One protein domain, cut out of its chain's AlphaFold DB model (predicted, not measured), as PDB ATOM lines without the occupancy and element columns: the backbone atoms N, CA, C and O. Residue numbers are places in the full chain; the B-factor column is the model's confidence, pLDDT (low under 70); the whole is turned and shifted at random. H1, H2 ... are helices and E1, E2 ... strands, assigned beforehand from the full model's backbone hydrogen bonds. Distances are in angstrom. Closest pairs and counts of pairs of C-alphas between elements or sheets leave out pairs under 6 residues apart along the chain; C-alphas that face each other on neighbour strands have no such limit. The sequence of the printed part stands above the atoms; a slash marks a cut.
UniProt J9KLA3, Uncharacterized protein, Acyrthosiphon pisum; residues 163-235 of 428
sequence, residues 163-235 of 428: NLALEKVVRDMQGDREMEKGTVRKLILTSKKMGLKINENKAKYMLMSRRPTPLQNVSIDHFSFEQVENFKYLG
ATOM      1  N   ASN A 163     201.215 352.843 176.603       69.88
ATOM      2  CA  ASN A 163     200.369 354.015 176.819       69.88
ATOM      3  C   ASN A 163     199.147 353.687 177.683       69.88
ATOM      4  O   ASN A 163     198.824 354.482 178.558       69.88
ATOM      5  N   LEU A 164     198.522 352.519 177.504       67.75
ATOM      6  CA  LEU A 164     197.384 352.081 178.319       67.75
ATOM      7  C   LEU A 164     197.772 351.929 179.798       67.75
ATOM      8  O   LEU A 164     197.070 352.413 180.690       67.75
ATOM      9  N   ALA A 165     198.931 351.316 180.060       67.00
ATOM     10  CA  ALA A 165     199.472 351.201 181.409       67.00
ATOM     11  C   ALA A 165     199.753 352.582 182.031       67.00
ATOM     12  O   ALA A 165     199.390 352.826 183.182       67.00
ATOM     13  N   LEU A 166     200.344 353.513 181.269       71.31
ATOM     14  CA  LEU A 166     200.558 354.889 181.727       71.31
ATOM     15  C   LEU A 166     199.248 355.647 181.960       71.31
ATOM     16  O   LEU A 166     199.147 356.399 182.925       71.31
ATOM     17  N   GLU A 167     198.242 355.453 181.114       72.69
ATOM     18  CA  GLU A 167     196.939 356.100 181.256       72.69
ATOM     19  C   GLU A 167     196.244 355.664 182.549       72.69
ATOM     20  O   GLU A 167     195.650 356.496 183.233       72.69
ATOM     21  N   LYS A 168     196.364 354.387 182.936       69.94
ATOM     22  CA  LYS A 168     195.884 353.904 184.239       69.94
ATOM     23  C   LYS A 168     196.575 354.628 185.401       69.94
ATOM     24  O   LYS A 168     195.885 355.151 186.269       69.94
ATOM     25  N   VAL A 169     197.906 354.768 185.364       72.62
ATOM     26  CA  VAL A 169     198.653 355.547 186.377       72.62
ATOM     27  C   VAL A 169     198.158 356.995 186.439       72.62
ATOM     28  O   VAL A 169     197.926 357.523 187.524       72.62
ATOM     29  N   VAL A 170     197.971 357.648 185.287       75.44
ATOM     30  CA  VAL A 170     197.520 359.047 185.222       75.44
ATOM     31  C   VAL A 170     196.092 359.208 185.750       75.44
ATOM     32  O   VAL A 170     195.831 360.158 186.488       75.44
ATOM     33  N   ARG A 171     195.175 358.287 185.426       71.44
ATOM     34  CA  ARG A 171     193.794 358.300 185.937       71.44
ATOM     35  C   ARG A 171     193.752 358.140 187.456       71.44
ATOM     36  O   ARG A 171     193.109 358.944 188.126       71.44
ATOM     37  N   ASP A 172     194.530 357.210 188.007       72.31
ATOM     38  CA  ASP A 172     194.633 356.996 189.459       72.31
ATOM     39  C   ASP A 172     195.211 358.223 190.200       72.31
ATOM     40  O   ASP A 172     194.943 358.451 191.386       72.31
ATOM     41  N   MET A 173     195.996 359.058 189.510       71.38
ATOM     42  CA  MET A 173     196.506 360.311 190.070       71.38
ATOM     43  C   MET A 173     195.449 361.419 190.158       71.38
ATOM     44  O   MET A 173     195.496 362.200 191.110       71.38
ATOM     45  N   GLN A 174     194.506 361.496 189.213       63.72
ATOM     46  CA  GLN A 174     193.555 362.614 189.071       63.72
ATOM     47  C   GLN A 174     192.468 362.680 190.163       63.72
ATOM     48  O   GLN A 174     191.755 363.679 190.240       63.72
ATOM     49  N   GLY A 175     192.369 361.670 191.035       55.06
ATOM     50  CA  GLY A 175     191.357 361.597 192.096       55.06
ATOM     51  C   GLY A 175     191.532 362.551 193.290       55.06
ATOM     52  O   GLY A 175     190.552 362.793 193.977       55.06
ATOM     53  N   ASP A 176     192.717 363.139 193.529       49.38
ATOM     54  CA  ASP A 176     192.956 363.968 194.730       49.38
ATOM     55  C   ASP A 176     193.720 365.259 194.427       49.38
ATOM     56  O   ASP A 176     194.835 365.241 193.900       49.38
ATOM     57  N   ARG A 177     193.136 366.392 194.827       44.94
ATOM     58  CA  ARG A 177     193.779 367.713 194.830       44.94
ATOM     59  C   ARG A 177     194.573 367.900 196.126       44.94
ATOM     60  O   ARG A 177     194.108 368.573 197.033       44.94
ATOM     61  N   GLU A 178     195.771 367.328 196.201       42.09
ATOM     62  CA  GLU A 178     196.696 367.519 197.332       42.09
ATOM     63  C   GLU A 178     198.089 368.003 196.877       42.09
ATOM     64  O   GLU A 178     198.490 367.825 195.724       42.09
ATOM     65  N   MET A 179     198.798 368.665 197.801       49.22
ATOM     66  CA  MET A 179     199.978 369.530 197.600       49.22
ATOM     67  C   MET A 179     201.188 368.839 196.920       49.22
ATOM     68  O   MET A 179     201.385 367.632 197.040       49.22
ATOM     69  N   GLU A 180     202.066 369.619 196.268       53.78
ATOM     70  CA  GLU A 180     203.152 369.187 195.350       53.78
ATOM     71  C   GLU A 180     204.016 367.984 195.806       53.78
ATOM     72  O   GLU A 180     204.395 367.144 194.986       53.78
ATOM     73  N   LYS A 181     204.333 367.855 197.106       53.81
ATOM     74  CA  LYS A 181     205.096 366.703 197.641       53.81
ATOM     75  C   LYS A 181     204.251 365.428 197.755       53.81
ATOM     76  O   LYS A 181     204.769 364.331 197.544       53.81
ATOM     77  N   GLY A 182     202.962 365.573 198.059       62.56
ATOM     78  CA  GLY A 182     201.989 364.484 198.034       62.56
ATOM     79  C   GLY A 182     201.801 363.939 196.619       62.56
ATOM     80  O   GLY A 182     201.742 362.726 196.435       62.56
ATOM     81  N   THR A 183     201.840 364.809 195.604       71.12
ATOM     82  CA  THR A 183     201.700 364.414 194.194       71.12
ATOM     83  C   THR A 183     202.829 363.492 193.720       71.12
ATOM     84  O   THR A 183     202.563 362.479 193.073       71.12
ATOM     85  N   VAL A 184     204.093 363.793 194.055       75.19
ATOM     86  CA  VAL A 184     205.243 362.962 193.637       75.19
ATOM     87  C   VAL A 184     205.256 361.616 194.363       75.19
ATOM     88  O   VAL A 184     205.473 360.585 193.731       75.19
ATOM     89  N   ARG A 185     204.962 361.599 195.668       78.44
ATOM     90  CA  ARG A 185     204.799 360.346 196.426       78.44
ATOM     91  C   ARG A 185     203.680 359.481 195.854       78.44
ATOM     92  O   ARG A 185     203.873 358.288 195.637       78.44
ATOM     93  N   LYS A 186     202.535 360.088 195.532       78.62
ATOM     94  CA  LYS A 186     201.407 359.396 194.897       78.62
ATOM     95  C   LYS A 186     201.807 358.802 193.547       78.62
ATOM     96  O   LYS A 186     201.483 357.642 193.299       78.62
ATOM     97  N   LEU A 187     202.561 359.538 192.724       82.00
ATOM     98  CA  LEU A 187     203.106 359.036 191.457       82.00
ATOM     99  C   LEU A 187     204.024 357.824 191.671       82.00
ATOM    100  O   LEU A 187     203.897 356.844 190.943       82.00
ATOM    101  N   ILE A 188     204.921 357.860 192.663       81.69
ATOM    102  CA  ILE A 188     205.809 356.729 192.994       81.69
ATOM    103  C   ILE A 188     204.983 355.485 193.346       81.69
ATOM    104  O   ILE A 188     205.224 354.407 192.803       81.69
ATOM    105  N   LEU A 189     203.990 355.638 194.224       81.62
ATOM    106  CA  LEU A 189     203.158 354.532 194.701       81.62
ATOM    107  C   LEU A 189     202.288 353.932 193.587       81.62
ATOM    108  O   LEU A 189     202.258 352.715 193.424       81.62
ATOM    109  N   THR A 190     201.612 354.767 192.792       79.50
ATOM    110  CA  THR A 190     200.778 354.315 191.657       79.50
ATOM    111  C   THR A 190     201.614 353.687 190.547       79.50
ATOM    112  O   THR A 190     201.251 352.633 190.031       79.50
ATOM    113  N   SER A 191     202.784 354.254 190.241       77.06
ATOM    114  CA  SER A 191     203.730 353.661 189.286       77.06
ATOM    115  C   SER A 191     204.187 352.271 189.739       77.06
ATOM    116  O   SER A 191     204.187 351.336 188.940       77.06
ATOM    117  N   LYS A 192     204.501 352.102 191.031       81.44
ATOM    118  CA  LYS A 192     204.925 350.811 191.593       81.44
ATOM    119  C   LYS A 192     203.838 349.736 191.470       81.44
ATOM    120  O   LYS A 192     204.174 348.600 191.153       81.44
ATOM    121  N   LYS A 193     202.555 350.088 191.656       74.31
ATOM    122  CA  LYS A 193     201.417 349.164 191.445       74.31
ATOM    123  C   LYS A 193     201.357 348.619 190.014       74.31
ATOM    124  O   LYS A 193     200.935 347.490 189.815       74.31
ATOM    125  N   MET A 194     201.818 349.404 189.041       71.38
ATOM    126  CA  MET A 194     201.892 349.031 187.624       71.38
ATOM    127  C   MET A 194     203.258 348.439 187.229       71.38
ATOM    128  O   MET A 194     203.582 348.376 186.047       71.38
ATOM    129  N   GLY A 195     204.100 348.062 188.200       71.44
ATOM    130  CA  GLY A 195     205.430 347.498 187.942       71.44
ATOM    131  C   GLY A 195     206.466 348.504 187.419       71.44
ATOM    132  O   GLY A 195     207.555 348.107 187.000       71.44
ATOM    133  N   LEU A 196     206.169 349.809 187.445       74.69
ATOM    134  CA  LEU A 196     207.064 350.862 186.964       74.69
ATOM    135  C   LEU A 196     208.011 351.330 188.079       74.69
ATOM    136  O   LEU A 196     207.586 351.646 189.192       74.69
ATOM    137  N   LYS A 197     209.307 351.433 187.762       77.56
ATOM    138  CA  LYS A 197     210.341 351.967 188.669       77.56
ATOM    139  C   LYS A 197     210.819 353.336 188.188       77.56
ATOM    140  O   LYS A 197     211.139 353.515 187.009       77.56
ATOM    141  N   ILE A 198     210.920 354.296 189.105       80.75
ATOM    142  CA  ILE A 198     211.486 355.614 188.801       80.75
ATOM    143  C   ILE A 198     213.001 355.498 188.645       80.75
ATOM    144  O   ILE A 198     213.686 354.853 189.433       80.75
ATOM    145  N   ASN A 199     213.537 356.152 187.616       83.69
ATOM    146  CA  ASN A 199     214.973 356.288 187.437       83.69
ATOM    147  C   ASN A 199     215.451 357.590 188.091       83.69
ATOM    148  O   ASN A 199     215.339 358.658 187.488       83.69
ATOM    149  N   GLU A 200     215.999 357.486 189.298       82.06
ATOM    150  CA  GLU A 200     216.525 358.608 190.091       82.06
ATOM    151  C   GLU A 200     217.583 359.431 189.339       82.06
ATOM    152  O   GLU A 200     217.563 360.659 189.347       82.06
ATOM    153  N   ASN A 201     218.446 358.773 188.561       82.00
ATOM    154  CA  ASN A 201     219.482 359.456 187.782       82.00
ATOM    155  C   ASN A 201     218.918 360.306 186.633       82.00
ATOM    156  O   ASN A 201     219.569 361.258 186.195       82.00
ATOM    157  N   LYS A 202     217.728 359.979 186.118       83.00
ATOM    158  CA  LYS A 202     217.050 360.740 185.053       83.00
ATOM    159  C   LYS A 202     216.027 361.729 185.595       83.00
ATOM    160  O   LYS A 202     215.790 362.747 184.945       83.00
ATOM    161  N   ALA A 203     215.417 361.418 186.731       85.19
ATOM    162  CA  ALA A 203     214.467 362.281 187.404       85.19
ATOM    163  C   ALA A 203     215.226 363.425 188.081       85.19
ATOM    164  O   ALA A 203     216.073 363.225 188.946       85.19
ATOM    165  N   LYS A 204     214.949 364.645 187.636       88.25
ATOM    166  CA  LYS A 204     215.568 365.867 188.145       88.25
ATOM    167  C   LYS A 204     214.467 366.859 188.429       88.25
ATOM    168  O   LYS A 204     213.434 366.838 187.757       88.25
ATOM    169  N   TYR A 205     214.704 367.745 189.380       88.19
ATOM    170  CA  TYR A 205     213.766 368.815 189.670       88.19
ATOM    171  C   TYR A 205     214.440 370.169 189.440       88.19
ATOM    172  O   TYR A 205     215.657 370.314 189.550       88.19
ATOM    173  N   MET A 206     213.656 371.166 189.045       90.38
ATOM    174  CA  MET A 206     214.162 372.492 188.699       90.38
ATOM    175  C   MET A 206     213.310 373.548 189.388       90.38
ATOM    176  O   MET A 206     212.107 373.640 189.152       90.38
ATOM    177  N   LEU A 207     213.950 374.376 190.209       87.56
ATOM    178  CA  LEU A 207     213.281 375.463 190.911       87.56
ATOM    179  C   LEU A 207     213.274 376.733 190.056       87.56
ATOM    180  O   LEU A 207     214.322 377.289 189.730       87.56
ATOM    181  N   MET A 208     212.086 377.231 189.719       85.50
ATOM    182  CA  MET A 208     211.918 378.469 188.954       85.50
ATOM    183  C   MET A 208     211.704 379.658 189.897       85.50
ATOM    184  O   MET A 208     210.578 380.096 190.128       85.50
ATOM    185  N   SER A 209     212.796 380.200 190.443       82.31
ATOM    186  CA  SER A 209     212.763 381.359 191.345       82.31
ATOM    187  C   SER A 209     213.372 382.617 190.717       82.31
ATOM    188  O   SER A 209     214.224 382.573 189.827       82.31
ATOM    189  N   ARG A 210     212.919 383.784 191.189       77.00
ATOM    190  CA  ARG A 210     213.593 385.067 190.922       77.00
ATOM    191  C   ARG A 210     214.722 385.344 191.903       77.00
ATOM    192  O   ARG A 210     215.621 386.105 191.562       77.00
ATOM    193  N   ARG A 211     214.638 384.778 193.106       81.62
ATOM    194  CA  ARG A 211     215.673 384.910 194.126       81.62
ATOM    195  C   ARG A 211     216.731 383.839 193.878       81.62
ATOM    196  O   ARG A 211     216.347 382.727 193.513       81.62
ATOM    197  N   PRO A 212     218.022 384.156 194.050       75.00
ATOM    198  CA  PRO A 212     219.051 383.132 194.056       75.00
ATOM    199  C   PRO A 212     218.728 382.144 195.178       75.00
ATOM    200  O   PRO A 212     218.537 382.534 196.327       75.00
ATOM    201  N   THR A 213     218.588 380.878 194.815       79.31
ATOM    202  CA  THR A 213     218.332 379.781 195.747       79.31
ATOM    203  C   THR A 213     219.494 378.813 195.628       79.31
ATOM    204  O   THR A 213     219.855 378.481 194.493       79.31
ATOM    205  N   PRO A 214     220.090 378.377 196.748       84.00
ATOM    206  CA  PRO A 214     221.153 377.388 196.702       84.00
ATOM    207  C   PRO A 214     220.636 376.100 196.057       84.00
ATOM    208  O   PRO A 214     219.445 375.789 196.132       84.00
ATOM    209  N   LEU A 215     221.538 375.381 195.392       84.44
ATOM    210  CA  LEU A 215     221.243 374.048 194.886       84.44
ATOM    211  C   LEU A 215     221.186 373.094 196.078       84.44
ATOM    212  O   LEU A 215     222.174 372.927 196.790       84.44
ATOM    213  N   GLN A 216     220.028 372.488 196.297       86.69
ATOM    214  CA  GLN A 216     219.781 371.547 197.376       86.69
ATOM    215  C   GLN A 216     219.033 370.347 196.815       86.69
ATOM    216  O   GLN A 216     218.005 370.509 196.180       86.69
ATOM    217  N   ASN A 217     219.495 369.123 197.033       88.00
ATOM    218  CA  ASN A 217     218.735 367.961 196.571       88.00
ATOM    219  C   ASN A 217     217.464 367.779 197.409       88.00
ATOM    220  O   ASN A 217     217.439 368.087 198.603       88.00
ATOM    221  N   VAL A 218     216.402 367.282 196.779       85.44
ATOM    222  CA  VAL A 218     215.131 367.000 197.452       85.44
ATOM    223  C   VAL A 218     215.027 365.504 197.668       85.44
ATOM    224  O   VAL A 218     215.012 364.736 196.708       85.44
ATOM    225  N   SER A 219     214.928 365.109 198.935       85.62
ATOM    226  CA  SER A 219     214.711 363.715 199.312       85.62
ATOM    227  C   SER A 219     213.218 363.457 199.488       85.62
ATOM    228  O   SER A 219     212.538 364.181 200.221       85.62
ATOM    229  N   ILE A 220     212.705 362.452 198.784       81.62
ATOM    230  CA  ILE A 220     211.325 361.976 198.894       81.62
ATOM    231  C   ILE A 220     211.400 360.472 199.124       81.62
ATOM    232  O   ILE A 220     211.778 359.711 198.234       81.62
ATOM    233  N   ASP A 221     211.033 360.065 200.334       80.75
ATOM    234  CA  ASP A 221     211.136 358.691 200.821       80.75
ATOM    235  C   ASP A 221     212.591 358.194 200.729       80.75
ATOM    236  O   ASP A 221     213.449 358.755 201.405       80.75
ATOM    237  N   HIS A 222     212.886 357.197 199.893       84.00
ATOM    238  CA  HIS A 222     214.245 356.677 199.674       84.00
ATOM    239  C   HIS A 222     214.935 357.251 198.422       84.00
ATOM    240  O   HIS A 222     216.064 356.870 198.132       84.00
ATOM    241  N   PHE A 223     214.282 358.148 197.674       85.00
ATOM    242  CA  PHE A 223     214.856 358.769 196.476       85.00
ATOM    243  C   PHE A 223     215.451 360.146 196.781       85.00
ATOM    244  O   PHE A 223     214.824 360.961 197.462       85.00
ATOM    245  N   SER A 224     216.612 360.445 196.194       88.12
ATOM    246  CA  SER A 224     217.253 361.760 196.195       88.12
ATOM    247  C   SER A 224     217.232 362.383 194.796       88.12
ATOM    248  O   SER A 224     217.952 361.994 193.877       88.12
ATOM    249  N   PHE A 225     216.402 363.407 194.608       88.56
ATOM    250  CA  PHE A 225     216.309 364.112 193.334       88.56
ATOM    251  C   PHE A 225     217.259 365.310 193.298       88.56
ATOM    252  O   PHE A 225     217.167 366.234 194.109       88.56
ATOM    253  N   GLU A 226     218.148 365.317 192.305       91.00
ATOM    254  CA  GLU A 226     219.080 366.423 192.067       91.00
ATOM    255  C   GLU A 226     218.346 367.677 191.570       91.00
ATOM    256  O   GLU A 226     217.524 367.613 190.642       91.00
ATOM    257  N   GLN A 227     218.699 368.825 192.157       90.69
ATOM    258  CA  GLN A 227     218.278 370.133 191.665       90.69
ATOM    259  C   GLN A 227     219.129 370.554 190.468       90.69
ATOM    260  O   GLN A 227     220.346 370.677 190.576       90.69
ATOM    261  N   VAL A 228     218.488 370.865 189.342       91.25
ATOM    262  CA  VAL A 228     219.180 371.314 188.128       91.25
ATOM    263  C   VAL A 228     218.760 372.719 187.719       91.25
ATOM    264  O   VAL A 228     217.596 373.103 187.815       91.25
ATOM    265  N   GLU A 229     219.704 373.496 187.191       91.44
ATOM    266  CA  GLU A 229     219.410 374.815 186.613       91.44
ATOM    267  C   GLU A 229     218.988 374.756 185.141       91.44
ATOM    268  O   GLU A 229     218.403 375.714 184.622       91.44
ATOM    269  N   ASN A 230     219.360 373.673 184.453       92.25
ATOM    270  CA  ASN A 230     219.119 373.428 183.037       92.25
ATOM    271  C   ASN A 230     218.753 371.960 182.839       92.25
ATOM    272  O   ASN A 230     219.479 371.073 183.285       92.25
ATOM    273  N   PHE A 231     217.683 371.703 182.102       91.38
ATOM    274  CA  PHE A 231     217.204 370.361 181.822       91.38
ATOM    275  C   PHE A 231     216.850 370.219 180.345       91.38
ATOM    276  O   PHE A 231     216.292 371.126 179.730       91.38
ATOM    277  N   LYS A 232     217.187 369.071 179.749       90.19
ATOM    278  CA  LYS A 232     216.854 368.787 178.352       90.19
ATOM    279  C   LYS A 232     215.595 367.931 178.280       90.19
ATOM    280  O   LYS A 232     215.665 366.730 178.521       90.19
ATOM    281  N   TYR A 233     214.493 368.533 177.856       88.44
ATOM    282  CA  TYR A 233     213.206 367.873 177.666       88.44
ATOM    283  C   TYR A 233     212.860 367.804 176.175       88.44
ATOM    284  O   TYR A 233     212.919 368.817 175.483       88.44
ATOM    285  N   LEU A 234     212.585 366.601 175.651       86.31
ATOM    286  CA  LEU A 234     212.294 366.357 174.221       86.31
ATOM    287  C   LEU A 234     213.302 367.010 173.248       86.31
ATOM    288  O   LEU A 234     212.986 367.444 172.141       86.31
ATOM    289  N   GLY A 235     214.563 367.088 173.680       85.12
ATOM    290  CA  GLY A 235     215.650 367.689 172.912       85.12
ATOM    291  C   GLY A 235     215.825 369.199 173.090       85.12
ATOM    292  O   GLY A 235     216.855 369.695 172.637       85.12
TER     293      GLY A 235
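Overview. This is residues 163 to 235 of the 428 residues of an uncharacterized protein of Acyrthosiphon pisum (UniProt J9KLA3). A two-strand hairpin, E1 and E2, makes one part of this small domain, and a pair of helices, H1 and H2, set at 45 degrees to each other, makes the other, with H2 the helix nearer to the hairpin. The long stretch of residues 194 to 217, with no named element, links the two parts; on its way residues 204 to 205 pair in parallel with residues 226 to 227 of E2, before the chain loops out past Pro 212 and returns to E1, while E3 follows E2 near the end of the printed part. The printed part has 73 residues, with two named helices and then three named strands in the order H1, H2, E1, E2, E3; the sheet has the order E1 - E2, antiparallel, and the class is mixed, helices and strands. The whole is only just loose, close to compact, with a radius of gyration of the C-alphas of 14.0 A and spans of 39 by 28 by 24 A.

Arrangement. E1, residues 218 to 220, and E2, residues 223 to 227, form a hairpin and are antiparallel, with 158 degrees between their directions. C-alphas 219 and 224 face each other at 4.5 A. N 218 and O 225 are within hydrogen-bond range at 3.0 A, and so are N 225 and O 218 at 2.8 A. The closest C-alphas of E1 and H2, residues 180 to 193, are those of Ile 220 and Arg 185, 7.2 A apart. H1, residues 163 to 173, and H2 touch, their closest C-alphas being those of Val 169 and Thr 190, 5.8 A apart. They run opposite ways at a steep tilt of 45 degrees. In H1 and H2 every O i to N i+4 pair is within hydrogen-bond range. E3, residues 230 to 233, pairs with no named strand and is apart from H1, H2, E1 and E2.

Along the chain. E1 runs 6.5 A from first to last C-alpha, beginning at C-alpha 218 (215.131, 367.000, 197.452). E2 is 12.8 A long and E3 9.7 A, ending at C-alpha 233 (213.206, 367.873, 177.666). H2 is the longest helix, 20.5 A, and H1 measures 15.2 A from C-alpha 163 (200.369, 354.015, 176.819).

Size, cuts and confidence. The two C-alphas farthest apart are those of Leu 164 and Pro 212, 41.0 A. The printed part has no cut. The link from H2 to E1 is long, with 24 residues; that from H1 to H2 is short, and those from E1 to E2 and from E2 to E3 are tight. The mean pLDDT of the printed part is 77.6; the model's confidence is under 70 at residues 163 to 165, 168 and 174 to 182.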